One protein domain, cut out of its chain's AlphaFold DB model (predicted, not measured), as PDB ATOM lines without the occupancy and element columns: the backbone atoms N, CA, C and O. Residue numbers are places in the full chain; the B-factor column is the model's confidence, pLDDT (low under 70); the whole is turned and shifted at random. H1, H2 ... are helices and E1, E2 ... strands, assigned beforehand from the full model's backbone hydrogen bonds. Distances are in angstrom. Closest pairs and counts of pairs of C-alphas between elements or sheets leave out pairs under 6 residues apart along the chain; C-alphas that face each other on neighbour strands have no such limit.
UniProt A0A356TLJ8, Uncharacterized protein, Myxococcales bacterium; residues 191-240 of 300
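Overview. This is residues 191 to 240 of the 300 residues of an uncharacterized protein of Myxococcales bacterium (UniProt A0A356TLJ8). Two small two-stranded hairpins, E3 with E4 and E1 with E2, sit near each other, and the short helix H1 packs by its C-alphas on strands of both. Between E1 and E2 the long loop of residues 203 to 221 swings out and makes the end of the domain far from H1, E3 and E4. The printed part has 50 residues with one named helix and four named strands, in the order H1, E1, E2, E3, E4, and both sheets, E1 - E2 and E3 - E4, are antiparallel. The class is mixed, helices and strands, although under half of the residues are in named elements. The whole is compact, with a radius of gyration of the C-alphas of 9.6 A, and the C-alphas span 26 by 20 by 14 A.

Along the chain. E3 is residues 229 to 232, 9.5 A from first to last C-alpha. E4 is residues 236 to 239, 9.9 A long, and its C-alpha 239 is at (-20.859, -29.277, 18.629). E1 is residues 200 to 202, and E2 is residues 222 to 224, with C-alpha 222 at (-20.453, -37.414, 33.690). H1 is residues 191 to 196, 8.6 A long, and begins with C-alpha 191 at (-18.350, -43.443, 29.562).

Arrangement. E3 and E4 form an antiparallel hairpin, with 141 degrees between their directions. N 230 and O 238 are 2.8 A apart, within hydrogen-bond range, as are N 236 and O 232, at 2.8 A. The closest C-alphas of E3 and E2 are those of Phe 231 and Cys 223, 6.6 A apart. E2 and E1 form the other antiparallel hairpin, at 134 degrees, where N 224 and O 200 are within hydrogen-bond range at 2.8 A. E1 is apart from E3 and from E4, and E2 is only just apart from E4, the closest C-alphas being 8.0 A from each other. The closest C-alphas of H1 and E4 are those of Leu 193 and Gly 236, at 5.3 A. Those of H1 and E2 are Cys 194 and Cys 223, at 5.7 A, and those of H1 and E1 are Glu 191 and Trp 201, at 6.2 A. In H1 every O i to N i+4 pair is within hydrogen-bond range.

Size, cuts and confidence. The two C-alphas farthest apart are those of Asp 196 and Ala 217, at 26.9 A. The printed part has no cut. The link from E1 to E2, with 19 residues, is long; those from H1 to E1, E2 to E3 and E3 to E4 are tight. The mean pLDDT of the printed part is 87.3, and residue 217 alone is under 70.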
ATOM      1  N   GLU A 191     -19.769 -43.691  29.294       94.56
ATOM      2  CA  GLU A 191     -18.350 -43.443  29.562       94.56
ATOM      3  C   GLU A 191     -17.537 -43.735  28.304       94.56
ATOM      4  O   GLU A 191     -16.785 -42.877  27.842       94.56
ATOM      5  N   THR A 192     -17.767 -44.899  27.697       94.12
ATOM      6  CA  THR A 192     -17.128 -45.272  26.432       94.12
ATOM      7  C   THR A 192     -17.433 -44.244  25.337       94.12
ATOM      8  O   THR A 192     -16.516 -43.739  24.694       94.12
ATOM      9  N   LEU A 193     -18.699 -43.840  25.184       93.44
ATOM     10  CA  LEU A 193     -19.112 -42.853  24.184       93.44
ATOM     11  C   LEU A 193     -18.481 -41.470  24.423       93.44
ATOM     12  O   LEU A 193     -18.072 -40.807  23.471       93.44
ATOM     13  N   CYS A 194     -18.361 -41.036  25.682       95.25
ATOM     14  CA  CYS A 194     -17.692 -39.789  26.058       95.25
ATOM     15  C   CYS A 194     -16.214 -39.791  25.653       95.25
ATOM     16  O   CYS A 194     -15.735 -38.840  25.036       95.25
ATOM     17  N   LEU A 195     -15.499 -40.869  25.981       96.00
ATOM     18  CA  LEU A 195     -14.069 -40.991  25.709       96.00
ATOM     19  C   LEU A 195     -13.788 -41.109  24.206       96.00
ATOM     20  O   LEU A 195     -12.883 -40.442  23.700       96.00
ATOM     21  N   ASP A 196     -14.592 -41.890  23.481       94.31
ATOM     22  CA  ASP A 196     -14.429 -42.106  22.037       94.31
ATOM     23  C   ASP A 196     -14.705 -40.837  21.214       94.31
ATOM     24  O   ASP A 196     -14.147 -40.661  20.131       94.31
ATOM     25  N   THR A 197     -15.525 -39.923  21.742       92.94
ATOM     26  CA  THR A 197     -15.861 -38.642  21.097       92.94
ATOM     27  C   THR A 197     -14.989 -37.474  21.565       92.94
ATOM     28  O   THR A 197     -15.246 -36.326  21.215       92.94
ATOM     29  N   GLY A 198     -13.913 -37.756  22.309       92.69
ATOM     30  CA  GLY A 198     -12.910 -36.764  22.711       92.69
ATOM     31  C   GLY A 198     -13.231 -35.991  23.994       92.69
ATOM     32  O   GLY A 198     -12.481 -35.081  24.356       92.69
ATOM     33  N   GLY A 199     -14.304 -36.358  24.697       94.38
ATOM     34  CA  GLY A 199     -14.617 -35.861  26.032       94.38
ATOM     35  C   GLY A 199     -13.728 -36.476  27.117       94.38
ATOM     36  O   GLY A 199     -12.964 -37.420  26.893       94.38
ATOM     37  N   ARG A 200     -13.818 -35.936  28.335       94.75
ATOM     38  CA  ARG A 200     -13.204 -36.525  29.536       94.75
ATOM     39  C   ARG A 200     -14.283 -36.996  30.494       94.75
ATOM     40  O   ARG A 200     -15.184 -36.236  30.822       94.75
ATOM     41  N   TRP A 201     -14.164 -38.221  30.984       94.56
ATOM     42  CA  TRP A 201     -15.071 -38.743  32.001       94.56
ATOM     43  C   TRP A 201     -14.624 -38.276  33.390       94.56
ATOM     44  O   TRP A 201     -13.539 -38.630  33.857       94.56
ATOM     45  N   GLU A 202     -15.423 -37.426  34.031       90.25
ATOM     46  CA  GLU A 202     -15.056 -36.735  35.271       90.25
ATOM     47  C   GLU A 202     -16.154 -36.889  36.330       90.25
ATOM     48  O   GLU A 202     -17.316 -37.129  36.021       90.25
ATOM     49  N   ASN A 203     -15.799 -36.735  37.609       87.88
ATOM     50  CA  ASN A 203     -16.767 -36.736  38.713       87.88
ATOM     51  C   ASN A 203     -17.442 -35.363  38.848       87.88
ATOM     52  O   ASN A 203     -17.285 -34.673  39.856       87.88
ATOM     53  N   THR A 204     -18.154 -34.969  37.798       79.31
ATOM     54  CA  THR A 204     -18.899 -33.717  37.678       79.31
ATOM     55  C   THR A 204     -20.362 -34.085  37.511       79.31
ATOM     56  O   THR A 204     -20.693 -34.869  36.641       79.31
ATOM     57  N   CYS A 205     -21.247 -33.562  38.355       85.44
ATOM     58  CA  CYS A 205     -22.642 -34.006  38.503       85.44
ATOM     59  C   CYS A 205     -23.506 -34.141  37.249       85.44
ATOM     60  O   CYS A 205     -24.584 -34.732  37.304       85.44
ATOM     61  N   CYS A 206     -23.076 -33.533  36.162       88.62
ATOM     62  CA  CYS A 206     -23.753 -33.471  34.896       88.62
ATOM     63  C   CYS A 206     -22.697 -33.325  33.800       88.62
ATOM     64  O   CYS A 206     -21.546 -32.953  34.069       88.62
ATOM     65  N   ASP A 207     -23.114 -33.590  32.568       92.56
ATOM     66  CA  ASP A 207     -22.262 -33.360  31.416       92.56
ATOM     67  C   ASP A 207     -21.961 -31.861  31.266       92.56
ATOM     68  O   ASP A 207     -22.804 -31.008  31.571       92.56
ATOM     69  N   SER A 208     -20.759 -31.526  30.795       89.75
ATOM     70  CA  SER A 208     -20.416 -30.132  30.534       89.75
ATOM     71  C   SER A 208     -21.286 -29.571  29.409       89.75
ATOM     72  O   SER A 208     -21.677 -30.259  28.460       89.75
ATOM     73  N   VAL A 209     -21.594 -28.282  29.513       88.62
ATOM     74  CA  VAL A 209     -22.315 -27.549  28.478       88.62
ATOM     75  C   VAL A 209     -21.398 -26.448  27.987       88.62
ATOM     76  O   VAL A 209     -21.079 -25.519  28.723       88.62
ATOM     77  N   CYS A 210     -20.960 -26.555  26.735       83.12
ATOM     78  CA  CYS A 210     -20.123 -25.549  26.089       83.12
ATOM     79  C   CYS A 210     -18.771 -25.332  26.794       83.12
ATOM     80  O   CYS A 210     -18.210 -24.238  26.747       83.12
ATOM     81  N   GLY A 211     -18.240 -26.383  27.428       82.69
ATOM     82  CA  GLY A 211     -17.012 -26.349  28.227       82.69
ATOM     83  C   GLY A 211     -17.206 -25.914  29.685       82.69
ATOM     84  O   GLY A 211     -16.235 -25.924  30.444       82.69
ATOM     85  N   GLU A 212     -18.424 -25.557  30.103       85.69
ATOM     86  CA  GLU A 212     -18.732 -25.232  31.497       85.69
ATOM     87  C   GLU A 212     -19.246 -26.457  32.259       85.69
ATOM     88  O   GLU A 212     -20.124 -27.183  31.792       85.69
ATOM     89  N   LEU A 213     -18.697 -26.679  33.455       84.19
ATOM     90  CA  LEU A 213     -19.143 -27.716  34.385       84.19
ATOM     91  C   LEU A 213     -20.310 -27.197  35.229       84.19
ATOM     92  O   LEU A 213     -20.301 -26.035  35.644       84.19
ATOM     93  N   CYS A 214     -21.285 -28.049  35.558       80.19
ATOM     94  CA  CYS A 214     -22.306 -27.659  36.532       80.19
ATOM     95  C   CYS A 214     -21.714 -27.404  37.917       80.19
ATOM     96  O   CYS A 214     -20.785 -28.071  38.371       80.19
ATOM     97  N   ALA A 215     -22.338 -26.456  38.614       76.81
ATOM     98  CA  ALA A 215     -22.000 -26.078  39.980       76.81
ATOM     99  C   ALA A 215     -22.628 -26.996  41.049       76.81
ATOM    100  O   ALA A 215     -22.501 -26.718  42.243       76.81
ATOM    101  N   ASP A 216     -23.335 -28.057  40.647       78.00
ATOM    102  CA  ASP A 216     -24.065 -28.914  41.575       78.00
ATOM    103  C   ASP A 216     -23.118 -29.704  42.488       78.00
ATOM    104  O   ASP A 216     -22.117 -30.280  42.061       78.00
ATOM    105  N   ALA A 217     -23.450 -29.737  43.781       67.06
ATOM    106  CA  ALA A 217     -22.674 -30.434  44.801       67.06
ATOM    107  C   ALA A 217     -23.127 -31.897  44.917       67.06
ATOM    108  O   ALA A 217     -23.944 -32.256  45.766       67.06
ATOM    109  N   CYS A 218     -22.597 -32.754  44.055       76.75
ATOM    110  CA  CYS A 218     -22.781 -34.204  44.098       76.75
ATOM    111  C   CYS A 218     -21.526 -34.918  43.561       76.75
ATOM    112  O   CYS A 218     -20.553 -34.289  43.147       76.75
ATOM    113  N   THR A 219     -21.523 -36.248  43.596       72.88
ATOM    114  CA  THR A 219     -20.440 -37.066  43.034       72.88
ATOM    115  C   THR A 219     -21.067 -38.142  42.163       72.88
ATOM    116  O   THR A 219     -21.237 -39.284  42.585       72.88
ATOM    117  N   ALA A 220     -21.489 -37.737  40.970       83.19
ATOM    118  CA  ALA A 220     -21.876 -38.631  39.892       83.19
ATOM    119  C   ALA A 220     -20.901 -38.402  38.728       83.19
ATOM    120  O   ALA A 220     -20.549 -37.247  38.485       83.19
ATOM    121  N   PRO A 221     -20.415 -39.462  38.065       89.56
ATOM    122  CA  PRO A 221     -19.563 -39.305  36.902       89.56
ATOM    123  C   PRO A 221     -20.388 -38.852  35.691       89.56
ATOM    124  O   PRO A 221     -21.495 -39.352  35.475       89.56
ATOM    125  N   ALA A 222     -19.848 -37.920  34.915       92.94
ATOM    126  CA  ALA A 222     -20.453 -37.414  33.690       92.94
ATOM    127  C   ALA A 222     -19.383 -36.964  32.685       92.94
ATOM    128  O   ALA A 222     -18.185 -36.928  32.992       92.94
ATOM    129  N   CYS A 223     -19.814 -36.630  31.469       95.50
ATOM    130  CA  CYS A 223     -18.906 -36.287  30.388       95.50
ATOM    131  C   CYS A 223     -18.562 -34.795  30.361       95.50
ATOM    132  O   CYS A 223     -19.421 -33.938  30.179       95.50
ATOM    133  N   ASN A 224     -17.278 -34.475  30.454       94.56
ATOM    134  CA  ASN A 224     -16.742 -33.151  30.180       94.56
ATOM    135  C   ASN A 224     -16.357 -33.046  28.695       94.56
ATOM    136  O   ASN A 224     -15.248 -33.414  28.297       94.56
ATOM    137  N   CYS A 225     -17.294 -32.555  27.887       92.44
ATOM    138  CA  CYS A 225     -17.080 -32.174  26.495       92.44
ATOM    139  C   CYS A 225     -16.296 -30.856  26.366       92.44
ATOM    140  O   CYS A 225     -16.253 -30.032  27.287       92.44
ATOM    141  N   GLY A 226     -15.651 -30.669  25.212       84.50
ATOM    142  CA  GLY A 226     -14.794 -29.526  24.937       84.50
ATOM    143  C   GLY A 226     -15.536 -28.185  24.846       84.50
ATOM    144  O   GLY A 226     -16.765 -28.107  24.951       84.50
ATOM    145  N   PRO A 227     -14.791 -27.083  24.637       80.12
ATOM    146  CA  PRO A 227     -15.414 -25.802  24.342       80.12
ATOM    147  C   PRO A 227     -16.282 -25.936  23.085       80.12
ATOM    148  O   PRO A 227     -15.844 -26.497  22.084       80.12
ATOM    149  N   LEU A 228     -17.486 -25.363  23.136       80.00
ATOM    150  CA  LEU A 228     -18.498 -25.404  22.069       80.00
ATOM    151  C   LEU A 228     -19.255 -26.733  21.886       80.00
ATOM    152  O   LEU A 228     -20.043 -26.860  20.945       80.00
ATOM    153  N   GLU A 229     -19.062 -27.697  22.784       86.06
ATOM    154  CA  GLU A 229     -19.669 -29.026  22.686       86.06
ATOM    155  C   GLU A 229     -20.620 -29.325  23.850       86.06
ATOM    156  O   GLU A 229     -20.540 -28.729  24.927       86.06
ATOM    157  N   ILE A 230     -21.556 -30.240  23.606       91.00
ATOM    158  CA  ILE A 230     -22.495 -30.791  24.588       91.00
ATOM    159  C   ILE A 230     -22.511 -32.311  24.436       91.00
ATOM    160  O   ILE A 230     -22.278 -32.819  23.339       91.00
ATOM    161  N   PHE A 231     -22.806 -33.028  25.516       92.44
ATOM    162  CA  PHE A 231     -22.959 -34.477  25.458       92.44
ATOM    163  C   PHE A 231     -24.354 -34.873  24.957       92.44
ATOM    164  O   PHE A 231     -25.366 -34.392  25.472       92.44
ATOM    165  N   ASP A 232     -24.393 -35.761  23.967       91.25
ATOM    166  CA  ASP A 232     -25.584 -36.402  23.421       91.25
ATOM    167  C   ASP A 232     -25.562 -37.914  23.722       91.25
ATOM    168  O   ASP A 232     -24.549 -38.589  23.548       91.25
ATOM    169  N   GLU A 233     -26.690 -38.472  24.162       86.06
ATOM    170  CA  GLU A 233     -26.799 -39.884  24.584       86.06
ATOM    171  C   GLU A 233     -26.651 -40.898  23.434       86.06
ATOM    172  O   GLU A 233     -26.459 -42.096  23.669       86.06
ATOM    173  N   ALA A 234     -26.818 -40.458  22.186       79.50
ATOM    174  CA  ALA A 234     -26.663 -41.286  20.998       79.50
ATOM    175  C   ALA A 234     -25.301 -41.072  20.326       79.50
ATOM    176  O   ALA A 234     -24.732 -42.037  19.816       79.50
ATOM    177  N   PHE A 235     -24.784 -39.842  20.344       83.38
ATOM    178  CA  PHE A 235     -23.632 -39.439  19.534       83.38
ATOM    179  C   PHE A 235     -22.418 -38.931  20.329       83.38
ATOM    180  O   PHE A 235     -21.411 -38.599  19.710       83.38
ATOM    181  N   GLY A 236     -22.480 -38.863  21.661       92.00
ATOM    182  CA  GLY A 236     -21.392 -38.395  22.528       92.00
ATOM    183  C   GLY A 236     -21.182 -36.884  22.472       92.00
ATOM    184  O   GLY A 236     -22.139 -36.128  22.327       92.00
ATOM    185  N   CYS A 237     -19.943 -36.413  22.616       93.75
ATOM    186  CA  CYS A 237     -19.633 -34.987  22.527       93.75
ATOM    187  C   CYS A 237     -19.834 -34.469  21.100       93.75
ATOM    188  O   CYS A 237     -19.157 -34.888  20.163       93.75
ATOM    189  N   GLN A 238     -20.771 -33.538  20.952       89.94
ATOM    190  CA  GLN A 238     -21.141 -32.932  19.678       89.94
ATOM    191  C   GLN A 238     -21.109 -31.413  19.792       89.94
ATOM    192  O   GLN A 238     -21.470 -30.841  20.822       89.94
ATOM    193  N   ARG A 239     -20.731 -30.736  18.706       83.06
ATOM    194  CA  ARG A 239     -20.859 -29.277  18.629       83.06
ATOM    195  C   ARG A 239     -22.322 -28.881  18.718       83.06
ATOM    196  O   ARG A 239     -23.157 -29.438  18.013       83.06
ATOM    197  N   ALA A 240     -22.617 -27.870  19.527       76.19
ATOM    198  CA  ALA A 240     -23.980 -27.384  19.674       76.19
ATOM    199  C   ALA A 240     -24.098 -25.922  19.268       76.19
ATOM    200  O   ALA A 240     -23.353 -25.075  19.756       76.19
TER     201      ALA A 240